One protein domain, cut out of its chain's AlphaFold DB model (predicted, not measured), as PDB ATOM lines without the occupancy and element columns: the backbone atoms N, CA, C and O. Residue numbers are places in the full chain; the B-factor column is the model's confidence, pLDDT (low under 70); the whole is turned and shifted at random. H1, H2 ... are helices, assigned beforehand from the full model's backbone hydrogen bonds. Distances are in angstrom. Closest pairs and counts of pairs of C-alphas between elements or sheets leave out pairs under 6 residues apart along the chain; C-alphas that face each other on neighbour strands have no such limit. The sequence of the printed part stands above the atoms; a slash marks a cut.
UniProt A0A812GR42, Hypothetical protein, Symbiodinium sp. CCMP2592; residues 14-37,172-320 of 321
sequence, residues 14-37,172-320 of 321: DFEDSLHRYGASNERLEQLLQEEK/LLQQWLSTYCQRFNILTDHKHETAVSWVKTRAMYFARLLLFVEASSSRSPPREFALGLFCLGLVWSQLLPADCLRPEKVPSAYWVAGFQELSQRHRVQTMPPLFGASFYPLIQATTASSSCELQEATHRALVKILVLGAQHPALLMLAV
ATOM      1  N   ASP A  14      31.181 -91.138 182.380       84.81
ATOM      2  CA  ASP A  14      29.847 -90.563 182.590       84.81
ATOM      3  C   ASP A  14      29.883 -89.038 182.807       84.81
ATOM      4  O   ASP A  14      28.997 -88.319 182.331       84.81
ATOM      5  N   PHE A  15      30.909 -88.522 183.498       87.19
ATOM      6  CA  PHE A  15      31.111 -87.080 183.635       87.19
ATOM      7  C   PHE A  15      31.544 -86.454 182.312       87.19
ATOM      8  O   PHE A  15      31.012 -85.409 181.956       87.19
ATOM      9  N   GLU A  16      32.450 -87.081 181.562       87.94
ATOM     10  CA  GLU A  16      32.875 -86.593 180.240       87.94
ATOM     11  C   GLU A  16      31.701 -86.519 179.253       87.94
ATOM     12  O   GLU A  16      31.472 -85.472 178.641       87.94
ATOM     13  N   ASP A  17      30.886 -87.575 179.179       89.81
ATOM     14  CA  ASP A  17      29.683 -87.631 178.343       89.81
ATOM     15  C   ASP A  17      28.670 -86.544 178.748       89.81
ATOM     16  O   ASP A  17      28.036 -85.909 177.897       89.81
ATOM     17  N   SER A  18      28.530 -86.286 180.053       89.31
ATOM     18  CA  SER A  18      27.669 -85.216 180.571       89.31
ATOM     19  C   SER A  18      28.213 -83.833 180.213       89.31
ATOM     20  O   SER A  18      27.470 -82.993 179.705       89.31
ATOM     21  N   LEU A  19      29.510 -83.594 180.408       91.88
ATOM     22  CA  LEU A  19      30.167 -82.342 180.039       91.88
ATOM     23  C   LEU A  19      30.002 -82.056 178.542       91.88
ATOM     24  O   LEU A  19      29.627 -80.944 178.177       91.88
ATOM     25  N   HIS A  20      30.191 -83.056 177.679       92.00
ATOM     26  CA  HIS A  20      29.968 -82.919 176.241       92.00
ATOM     27  C   HIS A  20      28.505 -82.595 175.913       92.00
ATOM     28  O   HIS A  20      28.228 -81.678 175.139       92.00
ATOM     29  N   ARG A  21      27.544 -83.300 176.526       91.75
ATOM     30  CA  ARG A  21      26.106 -83.072 176.299       91.75
ATOM     31  C   ARG A  21      25.672 -81.643 176.623       91.75
ATOM     32  O   ARG A  21      24.807 -81.107 175.936       91.75
ATOM     33  N   TYR A  22      26.257 -81.039 177.653       89.56
ATOM     34  CA  TYR A  22      25.920 -79.687 178.099       89.56
ATOM     35  C   TYR A  22      26.843 -78.597 177.528       89.56
ATOM     36  O   TYR A  22      26.816 -77.472 178.020       89.56
ATOM     37  N   GLY A  23      27.657 -78.904 176.508       89.56
ATOM     38  CA  GLY A  23      28.542 -77.919 175.869       89.56
ATOM     39  C   GLY A  23      29.621 -77.384 176.813       89.56
ATOM     40  O   GLY A  23      30.045 -76.238 176.709       89.56
ATOM     41  N   ALA A  24      30.028 -78.204 177.771       93.25
ATOM     42  CA  ALA A  24      30.896 -77.849 178.873       93.25
ATOM     43  C   ALA A  24      32.135 -78.756 178.907       93.25
ATOM     44  O   ALA A  24      32.714 -78.933 179.968       93.25
ATOM     45  N   SER A  25      32.529 -79.373 177.788       93.25
ATOM     46  CA  SER A  25      33.665 -80.302 177.699       93.25
ATOM     47  C   SER A  25      35.030 -79.598 177.686       93.25
ATOM     48  O   SER A  25      35.102 -78.368 177.658       93.25
ATOM     49  N   ASN A  26      36.120 -80.369 177.785       92.88
ATOM     50  CA  ASN A  26      37.478 -79.812 177.710       92.88
ATOM     51  C   ASN A  26      37.750 -79.228 176.323       92.88
ATOM     52  O   ASN A  26      38.286 -78.131 176.225       92.88
ATOM     53  N   GLU A  27      37.268 -79.894 175.276       93.75
ATOM     54  CA  GLU A  27      37.369 -79.433 173.890       93.75
ATOM     55  C   GLU A  27      36.692 -78.070 173.721       93.75
ATOM     56  O   GLU A  27      37.220 -77.196 173.040       93.75
ATOM     57  N   ARG A  28      35.553 -77.836 174.394       94.12
ATOM     58  CA  ARG A  28      34.908 -76.517 174.361       94.12
ATOM     59  C   ARG A  28      35.739 -75.445 175.068       94.12
ATOM     60  O   ARG A  28      35.780 -74.318 174.583       94.12
ATOM     61  N   LEU A  29      36.389 -75.760 176.190       95.38
ATOM     62  CA  LEU A  29      37.292 -74.813 176.861       95.38
ATOM     63  C   LEU A  29      38.506 -74.479 175.985       95.38
ATOM     64  O   LEU A  29      38.903 -73.320 175.915       95.38
ATOM     65  N   GLU A  30      39.075 -75.473 175.305       95.62
ATOM     66  CA  GLU A  30      40.182 -75.282 174.362       95.62
ATOM     67  C   GLU A  30      39.761 -74.436 173.160       95.62
ATOM     68  O   GLU A  30      40.481 -73.514 172.778       95.62
ATOM     69  N   GLN A  31      38.569 -74.685 172.613       95.69
ATOM     70  CA  GLN A  31      38.006 -73.891 171.526       95.69
ATOM     71  C   GLN A  31      37.815 -72.425 171.941       95.69
ATOM     72  O   GLN A  31      38.296 -71.534 171.249       95.69
ATOM     73  N   LEU A  32      37.181 -72.174 173.093       95.69
ATOM     74  CA  LEU A  32      37.006 -70.816 173.621       95.69
ATOM     75  C   LEU A  32      38.356 -70.119 173.846       95.69
ATOM     76  O   LEU A  32      38.486 -68.921 173.617       95.69
ATOM     77  N   LEU A  33      39.374 -70.855 174.300       95.88
ATOM     78  CA  LEU A  33      40.713 -70.305 174.495       95.88
ATOM     79  C   LEU A  33      41.363 -69.911 173.167       95.88
ATOM     80  O   LEU A  33      42.052 -68.896 173.103       95.88
ATOM     81  N   GLN A  34      41.176 -70.718 172.125       95.31
ATOM     82  CA  GLN A  34      41.699 -70.428 170.798       95.31
ATOM     83  C   GLN A  34      41.005 -69.203 170.187       95.31
ATOM     84  O   GLN A  34      41.688 -68.279 169.753       95.31
ATOM     85  N   GLU A  35      39.672 -69.152 170.254       94.00
ATOM     86  CA  GLU A  35      38.862 -68.006 169.818       94.00
ATOM     87  C   GLU A  35      39.274 -66.713 170.559       94.00
ATOM     88  O   GLU A  35      39.454 -65.665 169.942       94.00
ATOM     89  N   GLU A  36      39.505 -66.775 171.879       94.25
ATOM     90  CA  GLU A  36      39.966 -65.623 172.674       94.25
ATOM     91  C   GLU A  36      41.355 -65.140 172.225       94.25
ATOM     92  O   GLU A  36      41.579 -63.936 172.088       94.25
ATOM     93  N   LYS A  37      42.290 -66.061 171.966       92.81
ATOM     94  CA  LYS A  37      43.641 -65.711 171.504       92.81
ATOM     95  C   LYS A  37      43.621 -65.037 170.140       92.81
ATOM     96  O   LYS A  37      44.248 -63.996 169.989       92.81
ATOM     97  N   LEU A 172      33.122 -64.145 175.504       94.94
ATOM     98  CA  LEU A 172      32.822 -63.172 176.548       94.94
ATOM     99  C   LEU A 172      33.134 -63.731 177.935       94.94
ATOM    100  O   LEU A 172      33.007 -64.929 178.198       94.94
ATOM    101  N   LEU A 173      33.410 -62.833 178.884       95.12
ATOM    102  CA  LEU A 173      33.562 -63.177 180.304       95.12
ATOM    103  C   LEU A 173      32.356 -63.994 180.805       95.12
ATOM    104  O   LEU A 173      32.520 -65.012 181.477       95.12
ATOM    105  N   GLN A 174      31.137 -63.592 180.432       94.81
ATOM    106  CA  GLN A 174      29.905 -64.302 180.783       94.81
ATOM    107  C   GLN A 174      29.879 -65.746 180.280       94.81
ATOM    108  O   GLN A 174      29.368 -66.630 180.975       94.81
ATOM    109  N   GLN A 175      30.389 -65.977 179.071       95.25
ATOM    110  CA  GLN A 175      30.405 -67.294 178.456       95.25
ATOM    111  C   GLN A 175      31.361 -68.206 179.221       95.25
ATOM    112  O   GLN A 175      30.952 -69.279 179.657       95.25
ATOM    113  N   TRP A 176      32.579 -67.734 179.501       97.56
ATOM    114  CA  TRP A 176      33.541 -68.434 180.353       97.56
ATOM    115  C   TRP A 176      32.970 -68.763 181.733       97.56
ATOM    116  O   TRP A 176      32.992 -69.916 182.159       97.56
ATOM    117  N   LEU A 177      32.397 -67.766 182.409       97.19
ATOM    118  CA  LEU A 177      31.808 -67.933 183.736       97.19
ATOM    119  C   LEU A 177      30.656 -68.945 183.719       97.19
ATOM    120  O   LEU A 177      30.570 -69.804 184.595       97.19
ATOM    121  N   SER A 178      29.778 -68.866 182.716       96.06
ATOM    122  CA  SER A 178      28.673 -69.812 182.549       96.06
ATOM    123  C   SER A 178      29.184 -71.230 182.336       96.06
ATOM    124  O   SER A 178      28.663 -72.148 182.970       96.06
ATOM    125  N   THR A 179      30.225 -71.402 181.518       97.06
ATOM    126  CA  THR A 179      30.871 -72.697 181.308       97.06
ATOM    127  C   THR A 179      31.468 -73.225 182.611       97.06
ATOM    128  O   THR A 179      31.182 -74.361 182.975       97.06
ATOM    129  N   TYR A 180      32.212 -72.420 183.378       98.00
ATOM    130  CA  TYR A 180      32.770 -72.856 184.666       98.00
ATOM    131  C   TYR A 180      31.688 -73.269 185.667       98.00
ATOM    132  O   TYR A 180      31.780 -74.339 186.268       98.00
ATOM    133  N   CYS A 181      30.621 -72.478 185.806       97.31
ATOM    134  CA  CYS A 181      29.485 -72.823 186.659       97.31
ATOM    135  C   CYS A 181      28.802 -74.129 186.217       97.31
ATOM    136  O   CYS A 181      28.513 -74.983 187.057       97.31
ATOM    137  N   GLN A 182      28.576 -74.313 184.912       96.81
ATOM    138  CA  GLN A 182      27.957 -75.524 184.368       96.81
ATOM    139  C   GLN A 182      28.829 -76.758 184.624       96.81
ATOM    140  O   GLN A 182      28.332 -77.774 185.110       96.81
ATOM    141  N   ARG A 183      30.136 -76.655 184.355       96.44
ATOM    142  CA  ARG A 183      31.111 -77.721 184.620       96.44
ATOM    143  C   ARG A 183      31.127 -78.105 186.091       96.44
ATOM    144  O   ARG A 183      31.063 -79.287 186.409       96.44
ATOM    145  N   PHE A 184      31.152 -77.121 186.985       95.56
ATOM    146  CA  PHE A 184      31.149 -77.368 188.423       95.56
ATOM    147  C   PHE A 184      29.883 -78.102 188.874       95.56
ATOM    148  O   PHE A 184      29.965 -79.057 189.645       95.56
ATOM    149  N   ASN A 185      28.713 -77.691 188.378       94.81
ATOM    150  CA  ASN A 185      27.454 -78.372 188.675       94.81
ATOM    151  C   ASN A 185      27.486 -79.828 188.210       94.81
ATOM    152  O   ASN A 185      27.170 -80.709 189.000       94.81
ATOM    153  N   ILE A 186      27.947 -80.099 186.987       94.00
ATOM    154  CA  ILE A 186      28.049 -81.469 186.463       94.00
ATOM    155  C   ILE A 186      29.003 -82.308 187.319       94.00
ATOM    156  O   ILE A 186      28.630 -83.382 187.779       94.00
ATOM    157  N   LEU A 187      30.207 -81.801 187.600       91.94
ATOM    158  CA  LEU A 187      31.227 -82.523 188.371       91.94
ATOM    159  C   LEU A 187      30.848 -82.738 189.842       91.94
ATOM    160  O   LEU A 187      31.409 -83.605 190.509       91.94
ATOM    161  N   THR A 188      29.898 -81.958 190.357       91.00
ATOM    162  CA  THR A 188      29.352 -82.116 191.710       91.00
ATOM    163  C   THR A 188      28.000 -82.822 191.738       91.00
ATOM    164  O   THR A 188      27.383 -82.882 192.803       91.00
ATOM    165  N   ASP A 189      27.549 -83.376 190.606       90.75
ATOM    166  CA  ASP A 189      26.239 -84.025 190.468       90.75
ATOM    167  C   ASP A 189      25.100 -83.112 190.962       90.75
ATOM    168  O   ASP A 189      24.229 -83.493 191.741       90.75
ATOM    169  N   HIS A 190      25.190 -81.832 190.595       92.44
ATOM    170  CA  HIS A 190      24.250 -80.755 190.911       92.44
ATOM    171  C   HIS A 190      24.024 -80.479 192.412       92.44
ATOM    172  O   HIS A 190      23.196 -79.641 192.772       92.44
ATOM    173  N   LYS A 191      24.808 -81.082 193.320       90.25
ATOM    174  CA  LYS A 191      24.654 -80.930 194.784       90.25
ATOM    175  C   LYS A 191      24.769 -79.488 195.282       90.25
ATOM    176  O   LYS A 191      24.258 -79.166 196.353       90.25
ATOM    177  N   HIS A 192      25.439 -78.624 194.520       90.06
ATOM    178  CA  HIS A 192      25.689 -77.223 194.876       90.06
ATOM    179  C   HIS A 192      25.049 -76.228 193.907       90.06
ATOM    180  O   HIS A 192      25.385 -75.047 193.945       90.06
ATOM    181  N   GLU A 193      24.100 -76.667 193.079       92.69
ATOM    182  CA  GLU A 193      23.508 -75.848 192.020       92.69
ATOM    183  C   GLU A 193      22.931 -74.521 192.529       92.69
ATOM    184  O   GLU A 193      23.156 -73.475 191.922       92.69
ATOM    185  N   THR A 194      22.267 -74.517 193.690       91.31
ATOM    186  CA  THR A 194      21.757 -73.281 194.305       91.31
ATOM    187  C   THR A 194      22.878 -72.297 194.644       91.31
ATOM    188  O   THR A 194      22.755 -71.104 194.370       91.31
ATOM    189  N   ALA A 195      23.983 -72.786 195.215       90.69
ATOM    190  CA  ALA A 195      25.126 -71.949 195.564       90.69
ATOM    191  C   ALA A 195      25.825 -71.430 194.301       90.69
ATOM    192  O   ALA A 195      26.150 -70.251 194.215       90.69
ATOM    193  N   VAL A 196      25.992 -72.284 193.291       93.88
ATOM    194  CA  VAL A 196      26.617 -71.928 192.010       93.88
ATOM    195  C   VAL A 196      25.769 -70.931 191.225       93.88
ATOM    196  O   VAL A 196      26.315 -70.011 190.626       93.88
ATOM    197  N   SER A 197      24.442 -71.057 191.265       94.56
ATOM    198  CA  SER A 197      23.519 -70.081 190.680       94.56
ATOM    199  C   SER A 197      23.680 -68.708 191.338       94.56
ATOM    200  O   SER A 197      23.881 -67.707 190.648       94.56
ATOM    201  N   TRP A 198      23.728 -68.665 192.676       92.69
ATOM    202  CA  TRP A 198      24.017 -67.434 193.415       92.69
ATOM    203  C   TRP A 198      25.392 -66.850 193.053       92.69
ATOM    204  O   TRP A 198      25.503 -65.651 192.783       92.69
ATOM    205  N   VAL A 199      26.428 -67.698 192.980       93.38
ATOM    206  CA  VAL A 199      27.780 -67.313 192.545       93.38
ATOM    207  C   VAL A 199      27.746 -66.699 191.154       93.38
ATOM    208  O   VAL A 199      28.296 -65.618 190.970       93.38
ATOM    209  N   LYS A 200      27.066 -67.336 190.195       95.56
ATOM    210  CA  LYS A 200      26.939 -66.842 188.824       95.56
ATOM    211  C   LYS A 200      26.288 -65.465 188.797       95.56
ATOM    212  O   LYS A 200      26.857 -64.550 188.214       95.56
ATOM    213  N   THR A 201      25.148 -65.277 189.465       93.00
ATOM    214  CA  THR A 201      24.474 -63.969 189.533       93.00
ATOM    215  C   THR A 201      25.389 -62.895 190.122       93.00
ATOM    216  O   THR A 201      25.486 -61.789 189.587       93.00
ATOM    217  N   ARG A 202      26.104 -63.219 191.205       91.75
ATOM    218  CA  ARG A 202      27.019 -62.285 191.867       91.75
ATOM    219  C   ARG A 202      28.232 -61.947 190.997       91.75
ATOM    220  O   ARG A 202      28.609 -60.782 190.898       91.75
ATOM    221  N   ALA A 203      28.827 -62.947 190.366       94.69
ATOM    222  CA  ALA A 203      29.956 -62.784 189.467       94.69
ATOM    223  C   ALA A 203      29.560 -61.978 188.220       94.69
ATOM    224  O   ALA A 203      30.302 -61.085 187.838       94.69
ATOM    225  N   MET A 204      28.363 -62.185 187.661       93.94
ATOM    226  CA  MET A 204      27.836 -61.379 186.550       93.94
ATOM    227  C   MET A 204      27.663 -59.898 186.914       93.94
ATOM    228  O   MET A 204      27.989 -59.024 186.115       93.94
ATOM    229  N   TYR A 205      27.219 -59.597 188.138       91.38
ATOM    230  CA  TYR A 205      27.176 -58.217 188.636       91.38
ATOM    231  C   TYR A 205      28.570 -57.569 188.637       91.38
ATOM    232  O   TYR A 205      28.743 -56.454 188.148       91.38
ATOM    233  N   PHE A 206      29.584 -58.277 189.142       92.50
ATOM    234  CA  PHE A 206      30.953 -57.760 189.148       92.50
ATOM    235  C   PHE A 206      31.589 -57.728 187.757       92.50
ATOM    236  O   PHE A 206      32.346 -56.807 187.476       92.50
ATOM    237  N   ALA A 207      31.249 -58.665 186.873       93.38
ATOM    238  CA  ALA A 207      31.665 -58.651 185.477       93.38
ATOM    239  C   ALA A 207      31.207 -57.364 184.781       93.38
ATOM    240  O   ALA A 207      32.021 -56.679 184.167       93.38
ATOM    241  N   ARG A 208      29.933 -56.982 184.965       92.38
ATOM    242  CA  ARG A 208      29.396 -55.705 184.471       92.38
ATOM    243  C   ARG A 208      30.230 -54.530 184.972       92.38
ATOM    244  O   ARG A 208      30.639 -53.711 184.162       92.38
ATOM    245  N   LEU A 209      30.521 -54.466 186.274       91.25
ATOM    246  CA  LEU A 209      31.327 -53.387 186.861       91.25
ATOM    247  C   LEU A 209      32.768 -53.351 186.339       91.25
ATOM    248  O   LEU A 209      33.296 -52.268 186.105       91.25
ATOM    249  N   LEU A 210      33.399 -54.510 186.150       92.19
ATOM    250  CA  LEU A 210      34.760 -54.598 185.619       92.19
ATOM    251  C   LEU A 210      34.841 -54.044 184.201       92.19
ATOM    252  O   LEU A 210      35.777 -53.312 183.903       92.19
ATOM    253  N   LEU A 211      33.829 -54.284 183.366       92.31
ATOM    254  CA  LEU A 211      33.802 -53.729 182.015       92.31
ATOM    255  C   LEU A 211      33.778 -52.203 181.994       92.31
ATOM    256  O   LEU A 211      34.296 -51.630 181.050       92.31
ATOM    257  N   PHE A 212      33.259 -51.523 183.022       91.19
ATOM    258  CA  PHE A 212      33.304 -50.055 183.094       91.19
ATOM    259  C   PHE A 212      34.714 -49.488 183.309       91.19
ATOM    260  O   PHE A 212      34.923 -48.305 183.045       91.19
ATOM    261  N   VAL A 213      35.665 -50.296 183.784       89.62
ATOM    262  CA  VAL A 213      37.013 -49.826 184.159       89.62
ATOM    263  C   VAL A 213      38.154 -50.581 183.501       89.62
ATOM    264  O   VAL A 213      39.289 -50.128 183.579       89.62
ATOM    265  N   GLU A 214      37.871 -51.723 182.889       90.19
ATOM    266  CA  GLU A 214      38.867 -52.556 182.241       90.19
ATOM    267  C   GLU A 214      38.380 -52.925 180.841       90.19
ATOM    268  O   GLU A 214      37.296 -53.495 180.673       90.19
ATOM    269  N   ALA A 215      39.188 -52.580 179.840       90.56
ATOM    270  CA  ALA A 215      39.023 -53.064 178.479       90.56
ATOM    271  C   ALA A 215      39.498 -54.512 178.360       90.56
ATOM    272  O   ALA A 215      40.516 -54.899 178.946       90.56
ATOM    273  N   SER A 216      38.778 -55.303 177.567       88.56
ATOM    274  CA  SER A 216      39.244 -56.643 177.212       88.56
ATOM    275  C   SER A 216      40.513 -56.507 176.374       88.56
ATOM    276  O   SER A 216      40.513 -55.854 175.334       88.56
ATOM    277  N   SER A 217      41.616 -57.082 176.844       88.81
ATOM    278  CA  SER A 217      42.916 -56.983 176.173       88.81
ATOM    279  C   SER A 217      43.756 -58.225 176.434       88.81
ATOM    280  O   SER A 217      43.453 -59.020 177.320       88.81
ATOM    281  N   SER A 218      44.873 -58.366 175.721       86.81
ATOM    282  CA  SER A 218      45.843 -59.442 175.967       86.81
ATOM    283  C   SER A 218      46.428 -59.433 177.390       86.81
ATOM    284  O   SER A 218      46.855 -60.472 177.885       86.81
ATOM    285  N   ARG A 219      46.424 -58.279 178.080       87.56
ATOM    286  CA  ARG A 219      46.835 -58.155 179.495       87.56
ATOM    287  C   ARG A 219      45.722 -58.491 180.482       87.56
ATOM    288  O   ARG A 219      45.999 -58.762 181.647       87.56
ATOM    289  N   SER A 220      44.485 -58.431 180.017       88.75
ATOM    290  CA  SER A 220      43.269 -58.518 180.813       88.75
ATOM    291  C   SER A 220      42.235 -59.372 180.064       88.75
ATOM    292  O   SER A 220      41.167 -58.866 179.713       88.75
ATOM    293  N   PRO A 221      42.551 -60.651 179.761       92.88
ATOM    294  CA  PRO A 221      41.672 -61.488 178.957       92.88
ATOM    295  C   PRO A 221      40.379 -61.818 179.729       92.88
ATOM    296  O   PRO A 221      40.437 -62.080 180.942       92.88
ATOM    297  N   PRO A 222      39.211 -61.841 179.059       95.19
ATOM    298  CA  PRO A 222      37.924 -62.167 179.678       95.19
ATOM    299  C   PRO A 222      37.934 -63.456 180.513       95.19
ATOM    300  O   PRO A 222      37.357 -63.485 181.606       95.19
ATOM    301  N   ARG A 223      38.631 -64.497 180.042       96.81
ATOM    302  CA  ARG A 223      38.806 -65.779 180.737       96.81
ATOM    303  C   ARG A 223      39.391 -65.632 182.138       96.81
ATOM    304  O   ARG A 223      38.888 -66.247 183.076       96.81
ATOM    305  N   GLU A 224      40.431 -64.815 182.309       96.00
ATOM    306  CA  GLU A 224      41.097 -64.644 183.608       96.00
ATOM    307  C   GLU A 224      40.172 -63.971 184.627       96.00
ATOM    308  O   GLU A 224      40.115 -64.384 185.787       96.00
ATOM    309  N   PHE A 225      39.387 -62.978 184.204       96.25
ATOM    310  CA  PHE A 225      38.394 -62.371 185.088       96.25
ATOM    311  C   PHE A 225      37.244 -63.319 185.402       96.25
ATOM    312  O   PHE A 225      36.831 -63.390 186.558       96.25
ATOM    313  N   ALA A 226      36.752 -64.083 184.426       97.75
ATOM    314  CA  ALA A 226      35.738 -65.103 184.672       97.75
ATOM    315  C   ALA A 226      36.229 -66.146 185.689       97.75
ATOM    316  O   ALA A 226      35.496 -66.488 186.619       97.75
ATOM    317  N   LEU A 227      37.481 -66.594 185.557       98.00
ATOM    318  CA  LEU A 227      38.124 -67.538 186.466       98.00
ATOM    319  C   LEU A 227      38.227 -66.969 187.884       98.00
ATOM    320  O   LEU A 227      37.817 -67.615 188.851       98.00
ATOM    321  N   GLY A 228      38.731 -65.738 188.006       97.19
ATOM    322  CA  GLY A 228      38.867 -65.055 189.286       97.19
ATOM    323  C   GLY A 228      37.522 -64.807 189.964       97.19
ATOM    324  O   GLY A 228      37.371 -65.095 191.149       97.19
ATOM    325  N   LEU A 229      36.517 -64.337 189.221       97.31
ATOM    326  CA  LEU A 229      35.164 -64.105 189.734       97.31
ATOM    327  C   LEU A 229      34.465 -65.397 190.159       97.31
ATOM    328  O   LEU A 229      33.796 -65.415 191.193       97.31
ATOM    329  N   PHE A 230      34.635 -66.475 189.391       97.69
ATOM    330  CA  PHE A 230      34.132 -67.795 189.752       97.69
ATOM    331  C   PHE A 230      34.730 -68.253 191.089       97.69
ATOM    332  O   PHE A 230      33.993 -68.555 192.030       97.69
ATOM    333  N   CYS A 231      36.058 -68.208 191.212       96.31
ATOM    334  CA  CYS A 231      36.780 -68.594 192.424       96.31
ATOM    335  C   CYS A 231      36.407 -67.721 193.634       96.31
ATOM    336  O   CYS A 231      36.146 -68.246 194.718       96.31
ATOM    337  N   LEU A 232      36.304 -66.401 193.450       94.31
ATOM    338  CA  LEU A 232      35.824 -65.479 194.483       94.31
ATOM    339  C   LEU A 232      34.413 -65.822 194.951       94.31
ATOM    340  O   LEU A 232      34.149 -65.836 196.153       94.31
ATOM    341  N   GLY A 233      33.515 -66.138 194.019       93.44
ATOM    342  CA  GLY A 233      32.160 -66.554 194.346       93.44
ATOM    343  C   GLY A 233      32.121 -67.838 195.174       93.44
ATOM    344  O   GLY A 233      31.363 -67.915 196.143       93.44
ATOM    345  N   LEU A 234      32.964 -68.827 194.860       93.00
ATOM    346  CA  LEU A 234      33.080 -70.046 195.666       93.00
ATOM    347  C   LEU A 234      33.551 -69.748 197.101       93.00
ATOM    348  O   LEU A 234      33.039 -70.343 198.049       93.00
ATOM    349  N   VAL A 235      34.464 -68.791 197.285       91.12
ATOM    350  CA  VAL A 235      34.878 -68.347 198.628       91.12
ATOM    351  C   VAL A 235      33.743 -67.621 199.347       91.12
ATOM    352  O   VAL A 235      33.458 -67.917 200.506       91.12
ATOM    353  N   TRP A 236      33.046 -66.696 198.679       87.88
ATOM    354  CA  TRP A 236      31.937 -65.963 199.299       87.88
ATOM    355  C   TRP A 236      30.772 -66.866 199.676       87.88
ATOM    356  O   TRP A 236      30.200 -66.697 200.743       87.88
ATOM    357  N   SER A 237      30.446 -67.851 198.846       87.06
ATOM    358  CA  SER A 237      29.424 -68.856 199.165       87.06
ATOM    359  C   SER A 237      29.876 -69.864 200.230       87.06
ATOM    360  O   SER A 237      29.107 -70.755 200.583       87.06
ATOM    361  N   GLN A 238      31.099 -69.721 200.760       86.62
ATOM    362  CA  GLN A 238      31.718 -70.608 201.750       86.62
ATOM    363  C   GLN A 238      31.904 -72.043 201.250       86.62
ATOM    364  O   GLN A 238      32.183 -72.947 202.034       86.62
ATOM    365  N   LEU A 239      31.811 -72.257 199.935       87.12
ATOM    366  CA  LEU A 239      32.166 -73.526 199.316       87.12
ATOM    367  C   LEU A 239      33.676 -73.773 199.400       87.12
ATOM    368  O   LEU A 239      34.096 -74.927 199.413       87.12
ATOM    369  N   LEU A 240      34.483 -72.710 199.501       89.00
ATOM    370  CA  LEU A 240      35.930 -72.781 199.692       89.00
ATOM    371  C   LEU A 240      36.413 -71.870 200.829       89.00
ATOM    372  O   LEU A 240      35.962 -70.726 200.930       89.00
ATOM    373  N   PRO A 241      37.391 -72.312 201.640       87.69
ATOM    374  CA  PRO A 241      38.122 -71.418 202.528       87.69
ATOM    375  C   PRO A 241      38.890 -70.361 201.726       87.69
ATOM    376  O   PRO A 241      39.534 -70.678 200.724       87.69
ATOM    377  N   ALA A 242      38.886 -69.113 202.202       87.62
ATOM    378  CA  ALA A 242      39.581 -68.017 201.524       87.62
ATOM    379  C   ALA A 242      41.077 -68.307 201.330       87.62
ATOM    380  O   ALA A 242      41.612 -68.055 200.252       87.62
ATOM    381  N   ASP A 243      41.750 -68.875 202.334       89.81
ATOM    382  CA  ASP A 243      43.196 -69.131 202.290       89.81
ATOM    383  C   ASP A 243      43.626 -70.119 201.196       89.81
ATOM    384  O   ASP A 243      44.789 -70.096 200.799       89.81
ATOM    385  N   CYS A 244      42.717 -70.937 200.652       89.06
ATOM    386  CA  CYS A 244      43.044 -71.826 199.536       89.06
ATOM    387  C   CYS A 244      43.422 -71.024 198.272       89.06
ATOM    388  O   CYS A 244      44.371 -71.326 197.549       89.06
ATOM    389  N   LEU A 245      42.722 -69.936 197.983       92.62
ATOM    390  CA  LEU A 245      42.969 -69.189 196.749       92.62
ATOM    391  C   LEU A 245      43.966 -68.041 196.934       92.62
ATOM    392  O   LEU A 245      44.150 -67.241 196.020       92.62
ATOM    393  N   ARG A 246      44.638 -67.967 198.090       94.75
ATOM    394  CA  ARG A 246      45.636 -66.935 198.378       94.75
ATOM    395  C   ARG A 246      46.940 -67.222 197.622       94.75
ATOM    396  O   ARG A 246      47.554 -68.256 197.885       94.75
ATOM    397  N   PRO A 247      47.434 -66.306 196.770       94.94
ATOM    398  CA  PRO A 247      48.777 -66.432 196.217       94.94
ATOM    399  C   PRO A 247      49.834 -66.374 197.321       94.94
ATOM    400  O   PRO A 247      49.719 -65.583 198.261       94.94
ATOM    401  N   GLU A 248      50.916 -67.140 197.180       93.00
ATOM    402  CA  GLU A 248      51.980 -67.224 198.196       93.00
ATOM    403  C   GLU A 248      52.562 -65.855 198.579       93.00
ATOM    404  O   GLU A 248      52.819 -65.586 199.754       93.00
ATOM    405  N   LYS A 249      52.706 -64.964 197.588       94.25
ATOM    406  CA  LYS A 249      53.280 -63.617 197.735       94.25
ATOM    407  C   LYS A 249      52.351 -62.618 198.434       94.25
ATOM    408  O   LYS A 249      52.800 -61.533 198.793       94.25
ATOM    409  N   VAL A 250      51.068 -62.942 198.605       94.56
ATOM    410  CA  VAL A 250      50.072 -62.030 199.183       94.56
ATOM    411  C   VAL A 250      49.939 -62.297 200.686       94.56
ATOM    412  O   VAL A 250      49.582 -63.414 201.066       94.56
ATOM    413  N   PRO A 251      50.179 -61.309 201.570       95.06
ATOM    414  CA  PRO A 251      50.041 -61.499 203.012       95.06
ATOM    415  C   PRO A 251      48.624 -61.934 203.415       95.06
ATOM    416  O   PRO A 251      47.639 -61.351 202.962       95.06
ATOM    417  N   SER A 252      48.510 -62.917 204.318       93.31
ATOM    418  CA  SER A 252      47.208 -63.447 204.776       93.31
ATOM    419  C   SER A 252      46.302 -62.362 205.372       93.31
ATOM    420  O   SER A 252      45.124 -62.302 205.039       93.31
ATOM    421  N   ALA A 253      46.854 -61.428 206.155       92.31
ATOM    422  CA  ALA A 253      46.078 -60.322 206.722       92.31
ATOM    423  C   ALA A 253      45.416 -59.440 205.645       92.31
ATOM    424  O   ALA A 253      44.243 -59.101 205.768       92.31
ATOM    425  N   TYR A 254      46.147 -59.113 204.571       92.12
ATOM    426  CA  TYR A 254      45.612 -58.339 203.446       92.12
ATOM    427  C   TYR A 254      44.529 -59.122 202.698       92.12
ATOM    428  O   TYR A 254      43.462 -58.591 202.400       92.12
ATOM    429  N   TRP A 255      44.788 -60.408 202.449       92.25
ATOM    430  CA  TRP A 255      43.852 -61.305 201.782       92.25
ATOM    431  C   TRP A 255      42.514 -61.386 202.526       92.25
ATOM    432  O   TRP A 255      41.466 -61.089 201.956       92.25
ATOM    433  N   VAL A 256      42.555 -61.706 203.822       89.31
ATOM    434  CA  VAL A 256      41.364 -61.828 204.673       89.31
ATOM    435  C   VAL A 256      40.612 -60.500 204.776       89.31
ATOM    436  O   VAL A 256      39.384 -60.496 204.664       89.31
ATOM    437  N   ALA A 257      41.321 -59.377 204.933       89.25
ATOM    438  CA  ALA A 257      40.701 -58.053 204.992       89.25
ATOM    439  C   ALA A 257      39.896 -57.735 203.719       89.25
ATOM    440  O   ALA A 257      38.764 -57.264 203.820       89.25
ATOM    441  N   GLY A 258      40.419 -58.078 202.536       87.62
ATOM    442  CA  GLY A 258      39.708 -57.890 201.269       87.62
ATOM    443  C   GLY A 258      38.379 -58.654 201.196       87.62
ATOM    444  O   GLY A 258      37.357 -58.101 200.789       87.62
ATOM    445  N   PHE A 259      38.346 -59.912 201.652       86.19
ATOM    446  CA  PHE A 259      37.097 -60.686 201.705       86.19
ATOM    447  C   PHE A 259      36.114 -60.147 202.740       86.19
ATOM    448  O   PHE A 259      34.909 -60.135 202.481       86.19
ATOM    449  N   GLN A 260      36.606 -59.706 203.898       86.25
ATOM    450  CA  GLN A 260      35.775 -59.106 204.941       86.25
ATOM    451  C   GLN A 260      35.117 -57.816 204.451       86.25
ATOM    452  O   GLN A 260      33.913 -57.647 204.632       86.25
ATOM    453  N   GLU A 261      35.870 -56.950 203.779       85.88
ATOM    454  CA  GLU A 261      35.350 -55.708 203.212       85.88
ATOM    455  C   GLU A 261      34.223 -55.970 202.202       85.88
ATOM    456  O   GLU A 261      33.147 -55.373 202.292       85.88
ATOM    457  N   LEU A 262      34.416 -56.917 201.280       82.12
ATOM    458  CA  LEU A 262      33.382 -57.254 200.296       82.12
ATOM    459  C   LEU A 262      32.166 -57.932 200.928       82.12
ATOM    460  O   LEU A 262      31.038 -57.672 200.513       82.12
ATOM    461  N   SER A 263      32.380 -58.735 201.968       81.06
ATOM    462  CA  SER A 263      31.312 -59.410 202.714       81.06
ATOM    463  C   SER A 263      30.490 -58.443 203.575       81.06
ATOM    464  O   SER A 263      29.307 -58.672 203.800       81.06
ATOM    465  N   GLN A 264      31.080 -57.341 204.046       82.75
ATOM    466  CA  GLN A 264      30.344 -56.271 204.731       82.75
ATOM    467  C   GLN A 264      29.489 -55.457 203.755       82.75
ATOM    468  O   GLN A 264      28.363 -55.078 204.073       82.75
ATOM    469  N   ARG A 265      30.009 -55.208 202.549       76.75
ATOM    470  CA  ARG A 265      29.312 -54.442 201.504       76.75
ATOM    471  C   ARG A 265      28.192 -55.239 200.832       76.75
ATOM    472  O   ARG A 265      27.276 -54.649 200.255       76.75
ATOM    473  N   HIS A 266      28.250 -56.569 200.874       74.62
ATOM    474  CA  HIS A 266      27.361 -57.433 200.110       74.62
ATOM    475  C   HIS A 266      26.847 -58.598 200.949       74.62
ATOM    476  O   HIS A 266      27.623 -59.308 201.576       74.62
ATOM    477  N   ARG A 267      25.525 -58.826 200.936       72.50
ATOM    478  CA  ARG A 267      24.915 -59.944 201.669       72.50
ATOM    479  C   ARG A 267      25.491 -61.270 201.175       72.50
ATOM    480  O   ARG A 267      25.240 -61.671 200.041       72.50
ATOM    481  N   VAL A 268      26.236 -61.933 202.049       70.00
ATOM    482  CA  VAL A 268      26.772 -63.270 201.819       70.00
ATOM    483  C   VAL A 268      25.680 -64.301 202.084       70.00
ATOM    484  O   VAL A 268      25.027 -64.257 203.127       70.00
ATOM    485  N   GLN A 269      25.489 -65.234 201.154       67.62
ATOM    486  CA  GLN A 269      24.688 -66.422 201.416       67.62
ATOM    487  C   GLN A 269      25.594 -67.487 202.038       67.62
ATOM    488  O   GLN A 269      26.481 -68.020 201.379       67.62
ATOM    489  N   THR A 270      25.381 -67.781 203.318       65.69
ATOM    490  CA  THR A 270      26.049 -68.897 203.993       65.69
ATOM    491  C   THR A 270      25.431 -70.203 203.507       65.69
ATOM    492  O   THR A 270      24.254 -70.459 203.775       65.69
ATOM    493  N   MET A 271      26.204 -71.019 202.797       65.69
ATOM    494  CA  MET A 271      25.811 -72.370 202.392       65.69
ATOM    495  C   MET A 271      26.625 -73.395 203.194       65.69
ATOM    496  O   MET A 271      27.695 -73.046 203.700       65.69
ATOM    497  N   PRO A 272      26.146 -74.645 203.353       64.44
ATOM    498  CA  PRO A 272      26.947 -75.699 203.964       64.44
ATOM    499  C   PRO A 272      28.275 -75.795 203.207       64.44
ATOM    500  O   PRO A 272      28.247 -75.958 201.982       64.44
ATOM    501  N   PRO A 273      29.420 -75.649 203.888       65.94
ATOM    502  CA  PRO A 273      30.695 -75.646 203.203       65.94
ATOM    503  C   PRO A 273      30.932 -77.021 202.594       65.94
ATOM    504  O   PRO A 273      30.484 -78.054 203.112       65.94
ATOM    505  N   LEU A 274      31.675 -77.038 201.497       63.03
ATOM    506  CA  LEU A 274      32.213 -78.286 201.009       63.03
ATOM    507  C   LEU A 274      33.257 -78.741 202.039       63.03
ATOM    508  O   LEU A 274      34.315 -78.133 202.175       63.03
ATOM    509  N   PHE A 275      32.965 -79.774 202.824       52.72
ATOM    510  CA  PHE A 275      33.951 -80.368 203.727       52.72
ATOM    511  C   PHE A 275      34.638 -81.551 203.024       52.72
ATOM    512  O   PHE A 275      33.969 -82.505 202.634       52.72
ATOM    513  N   GLY A 276      35.967 -81.499 202.849       57.06
ATOM    514  CA  GLY A 276      36.761 -82.567 202.222       57.06
ATOM    515  C   GLY A 276      38.178 -82.147 201.794       57.06
ATOM    516  O   GLY A 276      38.466 -80.972 201.620       57.06
ATOM    517  N   ALA A 277      39.093 -83.105 201.624       52.91
ATOM    518  CA  ALA A 277      40.501 -82.852 201.279       52.91
ATOM    519  C   ALA A 277      40.776 -82.693 199.760       52.91
ATOM    520  O   ALA A 277      41.934 -82.645 199.355       52.91
ATOM    521  N   SER A 278      39.746 -82.620 198.903       66.50
ATOM    522  CA  SER A 278      39.878 -82.779 197.440       66.50
ATOM    523  C   SER A 278      39.279 -81.639 196.597       66.50
ATOM    524  O   SER A 278      38.787 -81.884 195.496       66.50
ATOM    525  N   PHE A 279      39.308 -80.388 197.072       79.12
ATOM    526  CA  PHE A 279      38.696 -79.265 196.336       79.12
ATOM    527  C   PHE A 279      39.516 -78.723 195.177       79.12
ATOM    528  O   PHE A 279      38.943 -78.404 194.139       79.12
ATOM    529  N   TYR A 280      40.840 -78.642 195.309       82.88
ATOM    530  CA  TYR A 280      41.663 -78.163 194.199       82.88
ATOM    531  C   TYR A 280      41.530 -79.034 192.956       82.88
ATOM    532  O   TYR A 280      41.232 -78.459 191.914       82.88
ATOM    533  N   PRO A 281      41.627 -80.378 193.030       88.31
ATOM    534  CA  PRO A 281      41.432 -81.214 191.850       88.31
ATOM    535  C   PRO A 281      40.084 -80.970 191.163       88.31
ATOM    536  O   PRO A 281      40.027 -80.921 189.940       88.31
ATOM    537  N   LEU A 282      39.014 -80.736 191.933       91.31
ATOM    538  CA  LEU A 282      37.694 -80.414 191.389       91.31
ATOM    539  C   LEU A 282      37.670 -79.056 190.672       91.31
ATOM    540  O   LEU A 282      37.123 -78.959 189.576       91.31
ATOM    541  N   ILE A 283      38.249 -78.007 191.259       93.31
ATOM    542  CA  ILE A 283      38.271 -76.670 190.641       93.31
ATOM    543  C   ILE A 283      39.177 -76.673 189.410       93.31
ATOM    544  O   ILE A 283      38.812 -76.116 188.376       93.31
ATOM    545  N   GLN A 284      40.331 -77.335 189.492       93.25
ATOM    546  CA  GLN A 284      41.246 -77.507 188.366       93.25
ATOM    547  C   GLN A 284      40.564 -78.278 187.233       93.25
ATOM    548  O   GLN A 284      40.598 -77.826 186.095       93.25
ATOM    549  N   ALA A 285      39.850 -79.367 187.538       91.62
ATOM    550  CA  ALA A 285      39.042 -80.079 186.550       91.62
ATOM    551  C   ALA A 285      37.908 -79.202 185.999       91.62
ATOM    552  O   ALA A 285      37.648 -79.210 184.804       91.62
ATOM    553  N   THR A 286      37.256 -78.391 186.831       94.81
ATOM    554  CA  THR A 286      36.185 -77.475 186.404       94.81
ATOM    555  C   THR A 286      36.686 -76.427 185.413       94.81
ATOM    556  O   THR A 286      35.988 -76.103 184.457       94.81
ATOM    557  N   THR A 287      37.880 -75.890 185.637       95.62
ATOM    558  CA  THR A 287      38.382 -74.685 184.954       95.62
ATOM    559  C   THR A 287      39.485 -74.972 183.940       95.62
ATOM    560  O   THR A 287      39.904 -74.058 183.234       95.62
ATOM    561  N   ALA A 288      39.977 -76.214 183.892       94.56
ATOM    562  CA  ALA A 288      41.186 -76.613 183.172       94.56
ATOM    563  C   ALA A 288      42.398 -75.708 183.480       94.56
ATOM    564  O   ALA A 288      43.231 -75.460 182.616       94.56
ATOM    565  N   SER A 289      42.474 -75.185 184.709       95.12
ATOM    566  CA  SER A 289      43.497 -74.224 185.137       95.12
ATOM    567  C   SER A 289      44.381 -74.802 186.242       95.12
ATOM    568  O   SER A 289      43.956 -75.624 187.057       95.12
ATOM    569  N   SER A 290      45.631 -74.357 186.292       94.25
ATOM    570  CA  SER A 290      46.582 -74.685 187.350       94.25
ATOM    571  C   SER A 290      46.251 -73.964 188.663       94.25
ATOM    572  O   SER A 290      45.563 -72.947 188.690       94.25
ATOM    573  N   SER A 291      46.782 -74.460 189.786       92.44
ATOM    574  CA  SER A 291      46.603 -73.793 191.085       92.44
ATOM    575  C   SER A 291      47.170 -72.368 191.099       92.44
ATOM    576  O   SER A 291      46.566 -71.491 191.715       92.44
ATOM    577  N   CYS A 292      48.275 -72.130 190.386       94.69
ATOM    578  CA  CYS A 292      48.885 -70.809 190.243       94.69
ATOM    579  C   CYS A 292      47.941 -69.838 189.518       94.69
ATOM    580  O   CYS A 292      47.644 -68.768 190.047       94.69
ATOM    581  N   GLU A 293      47.396 -70.241 188.366       95.25
ATOM    582  CA  GLU A 293      46.441 -69.425 187.601       95.25
ATOM    583  C   GLU A 293      45.185 -69.110 188.419       95.25
ATOM    584  O   GLU A 293      44.736 -67.965 188.440       95.25
ATOM    585  N   LEU A 294      44.649 -70.094 189.153       95.88
ATOM    586  CA  LEU A 294      43.491 -69.895 190.029       95.88
ATOM    587  C   LEU A 294      43.759 -68.819 191.088       95.88
ATOM    588  O   LEU A 294      42.938 -67.921 191.283       95.88
ATOM    589  N   GLN A 295      44.906 -68.885 191.766       95.56
ATOM    590  CA  GLN A 295      45.284 -67.921 192.800       95.56
ATOM    591  C   GLN A 295      45.496 -66.517 192.217       95.56
ATOM    592  O   GLN A 295      44.966 -65.536 192.744       95.56
ATOM    593  N   GLU A 296      46.241 -66.408 191.115       95.69
ATOM    594  CA  GLU A 296      46.544 -65.127 190.474       95.69
ATOM    595  C   GLU A 296      45.292 -64.452 189.905       95.69
ATOM    596  O   GLU A 296      45.078 -63.260 190.147       95.69
ATOM    597  N   ALA A 297      44.428 -65.209 189.225       96.38
ATOM    598  CA  ALA A 297      43.157 -64.718 188.703       96.38
ATOM    599  C   ALA A 297      42.229 -64.247 189.832       96.38
ATOM    600  O   ALA A 297      41.667 -63.149 189.763       96.38
ATOM    601  N   THR A 298      42.116 -65.031 190.912       96.31
ATOM    602  CA  THR A 298      41.314 -64.665 192.093       96.31
ATOM    603  C   THR A 298      41.825 -63.369 192.714       96.31
ATOM    604  O   THR A 298      41.042 -62.461 192.996       96.31
ATOM    605  N   HIS A 299      43.143 -63.242 192.891       95.81
ATOM    606  CA  HIS A 299      43.750 -62.035 193.440       95.81
ATOM    607  C   HIS A 299      43.538 -60.815 192.543       95.81
ATOM    608  O   HIS A 299      43.163 -59.753 193.042       95.81
ATOM    609  N   ARG A 300      43.709 -60.958 191.223       95.06
ATOM    610  CA  ARG A 300      43.483 -59.866 190.270       95.06
ATOM    611  C   ARG A 300      42.037 -59.375 190.312       95.06
ATOM    612  O   ARG A 300      41.811 -58.170 190.429       95.06
ATOM    613  N   ALA A 301      41.073 -60.294 190.273       95.19
ATOM    614  CA  ALA A 301      39.657 -59.957 190.374       95.19
ATOM    615  C   ALA A 301      39.337 -59.264 191.710       95.19
ATOM    616  O   ALA A 301      38.658 -58.237 191.719       95.19
ATOM    617  N   LEU A 302      39.887 -59.762 192.828       94.44
ATOM    618  CA  LEU A 302      39.671 -59.191 194.160       94.44
ATOM    619  C   LEU A 302      40.149 -57.742 194.231       94.44
ATOM    620  O   LEU A 302      39.394 -56.859 194.631       94.44
ATOM    621  N   VAL A 303      41.390 -57.493 193.806       93.81
ATOM    622  CA  VAL A 303      41.991 -56.155 193.813       93.81
ATOM    623  C   VAL A 303      41.170 -55.195 192.959       93.81
ATOM    624  O   VAL A 303      40.848 -54.100 193.415       93.81
ATOM    625  N   LYS A 304      40.777 -55.603 191.747       92.69
ATOM    626  CA  LYS A 304      39.992 -54.747 190.848       92.69
ATOM    627  C   LYS A 304      38.618 -54.412 191.428       92.69
ATOM    628  O   LYS A 304      38.219 -53.253 191.379       92.69
ATOM    629  N   ILE A 305      37.929 -55.374 192.046       91.75
ATOM    630  CA  ILE A 305      36.638 -55.128 192.709       91.75
ATOM    631  C   ILE A 305      36.791 -54.184 193.911       91.75
ATOM    632  O   ILE A 305      35.962 -53.291 194.094       91.75
ATOM    633  N   LEU A 306      37.834 -54.351 194.727       90.62
ATOM    634  CA  LEU A 306      38.090 -53.472 195.872       90.62
ATOM    635  C   LEU A 306      38.371 -52.032 195.422       90.62
ATOM    636  O   LEU A 306      37.769 -51.092 195.941       90.62
ATOM    637  N   VAL A 307      39.226 -51.863 194.410       90.19
ATOM    638  CA  VAL A 307      39.544 -50.552 193.823       90.19
ATOM    639  C   VAL A 307      38.293 -49.901 193.234       90.19
ATOM    640  O   VAL A 307      38.019 -48.738 193.529       90.19
ATOM    641  N   LEU A 308      37.483 -50.659 192.489       86.88
ATOM    642  CA  LEU A 308      36.183 -50.216 191.978       86.88
ATOM    643  C   LEU A 308      35.272 -49.698 193.091       86.88
ATOM    644  O   LEU A 308      34.704 -48.610 192.989       86.88
ATOM    645  N   GLY A 309      35.162 -50.467 194.174       82.69
ATOM    646  CA  GLY A 309      34.342 -50.112 195.321       82.69
ATOM    647  C   GLY A 309      34.829 -48.870 196.071       82.69
ATOM    648  O   GLY A 309      34.031 -48.257 196.780       82.69
ATOM    649  N   ALA A 310      36.106 -48.507 195.954       83.56
ATOM    650  CA  ALA A 310      36.672 -47.307 196.563       83.56
ATOM    651  C   ALA A 310      36.573 -46.077 195.644       83.56
ATOM    652  O   ALA A 310      36.234 -44.991 196.111       83.56
ATOM    653  N   GLN A 311      36.853 -46.238 194.347       83.25
ATOM    654  CA  GLN A 311      36.945 -45.132 193.388       83.25
ATOM    655  C   GLN A 311      35.592 -44.717 192.803       83.25
ATOM    656  O   GLN A 311      35.392 -43.546 192.484       83.25
ATOM    657  N   HIS A 312      34.649 -45.654 192.679       79.12
ATOM    658  CA  HIS A 312      33.400 -45.421 191.957       79.12
ATOM    659  C   HIS A 312      32.163 -45.885 192.739       79.12
ATOM    660  O   HIS A 312      31.418 -46.753 192.273       79.12
ATOM    661  N   PRO A 313      31.859 -45.278 193.904       74.62
ATOM    662  CA  PRO A 313      30.672 -45.642 194.681       74.62
ATOM    663  C   PRO A 313      29.365 -45.451 193.891       74.62
ATOM    664  O   PRO A 313      28.401 -46.179 194.109       74.62
ATOM    665  N   ALA A 314      29.334 -44.523 192.926       72.44
ATOM    666  CA  ALA A 314      28.185 -44.311 192.048       72.44
ATOM    667  C   ALA A 314      27.952 -45.469 191.053       72.44
ATOM    668  O   ALA A 314      26.800 -45.807 190.782       72.44
ATOM    669  N   LEU A 315      29.012 -46.124 190.554       69.38
ATOM    670  CA  LEU A 315      28.873 -47.280 189.654       69.38
ATOM    671  C   LEU A 315      28.228 -48.474 190.370       69.38
ATOM    672  O   LEU A 315      27.454 -49.212 189.761       69.38
ATOM    673  N   LEU A 316      28.460 -48.616 191.682       65.81
ATOM    674  CA  LEU A 316      27.795 -49.640 192.493       65.81
ATOM    675  C   LEU A 316      26.267 -49.477 192.506       65.81
ATOM    676  O   LEU A 316      25.570 -50.486 192.610       65.81
ATOM    677  N   MET A 317      25.752 -48.246 192.374       64.12
ATOM    678  CA  MET A 317      24.309 -47.983 192.299       64.12
ATOM    679  C   MET A 317      23.732 -48.263 190.906       64.12
ATOM    680  O   MET A 317      22.621 -48.775 190.807       64.12
ATOM    681  N   LEU A 318      24.484 -47.982 189.837       56.09
ATOM    682  CA  LEU A 318      24.032 -48.185 188.453       56.09
ATOM    683  C   LEU A 318      23.970 -49.662 188.046       56.09
ATOM    684  O   LEU A 318      23.112 -50.039 187.258       56.09
ATOM    685  N   ALA A 319      24.830 -50.518 188.603       52.16
ATOM    686  CA  ALA A 319      24.834 -51.948 188.284       52.16
ATOM    687  C   ALA A 319      23.662 -52.744 188.902       52.16
ATOM    688  O   ALA A 319      23.509 -53.926 188.598       52.16
ATOM    689  N   VAL A 320      22.860 -52.122 189.777       45.97
ATOM    690  CA  VAL A 320      21.663 -52.723 190.403       45.97
ATOM    691  C   VAL A 320      20.384 -52.436 189.595       45.97
ATOM    692  O   VAL A 320      19.374 -53.101 189.820       45.97
TER     693      VAL A 320
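AT A GLANCE: This is residues 14 to 37 and 172 to 320 of the 321 residues of the protein "Hypothetical protein" of Symbiodinium sp. CCMP2592 (UniProt A0A812GR42). This is a compact body of helices built round H5, which runs through the middle, with the H3 and H4 hairpin packed on one side of it and H9 crossing it on the other. H6 and H7 pack on H9, H8 packs on H3, H2 runs loosely alongside H3, and H1 and H10 lie at opposite ends of the longest axis. The printed part has 173 residues with ten named helices, H1 to H10 in order, and no named strand: the class is all helix, with mostly crossed packing. The radius of gyration of the C-alphas is 15.4 A, and the spans are 46 by 36 by 33 A.

HOW THE PARTS SIT: Start at H1, residues 14 to 21; it touches residues 183 to 187 alone of H3, residues 173 to 187, with closest C-alphas Phe 15 and Leu 187, 6.6 A apart. H2, residues 26 to 37, touches no helix; it is close but not clearly touching to H3, the closest C-alphas being Leu 32 and Trp 176 at 7.9 A. H3 forms a helical hairpin with H4, residues 193 to 211, at a shallow tilt of 15 degrees, opposite ways; the closest C-alphas are Asn 185 and Glu 193, 5.8 A. H5, residues 222 to 236, touches H3 (closest C-alphas Leu 173 and Pro 222, 4.5 A) and H4 (Val 199 and Gly 233, 4.8 A). Look next at H9, residues 291 to 311: it is about perpendicular to H5, at 84 degrees, and touches it with residues 294 to 302 alone, closest at the C-alphas of Gly 228 and Thr 298, 3.7 A. H6, residues 242 to 245, touches H9, closest at the C-alphas of Leu 245 and Gln 295, 4.7 A. H7, residues 252 to 265, touches H9 with residues 258 to 262 alone, at a steep tilt of 51 degrees; the closest C-alphas are Gly 258 and Leu 306, 7.2 A. H8, residues 279 to 287, touches H3, closest at the C-alphas of Arg 183 and Thr 286, 5.4 A. H10, residues 313 to 318, is close but not clearly touching to H4, with the C-alphas of Leu 209 and Leu 315 closest at 7.1 A. H3 and H9 are apart. Every O i to N i+4 pair is within hydrogen-bond range in H1 to H5 and H7 to H9, and 1 of 2 in H10; H6 is too short for such a pair.

IN THESE COORDINATES: Find C-alpha 14 at (29.847, -90.563, 182.590), where H1 begins. H3 is 21.1 A long, H4 26.4 A, H5 20.9 A and H7 20.3 A. From C-alpha 291 at (46.603, -73.793, 191.085), H9 runs 30.3 A; H10 ends at C-alpha 318, (24.032, -48.185, 188.453).

THE WHOLE: The C-alphas farthest apart, Asp 14 and Ala 314, are 47.2 A apart. Residues 38 to 171 are not printed, and C-alphas 37 and 172 are 12.2 A apart across this cut. The link from H7 to H8 is long. Look for pLDDT under 70 at residues 269 to 278 and 315 to 320.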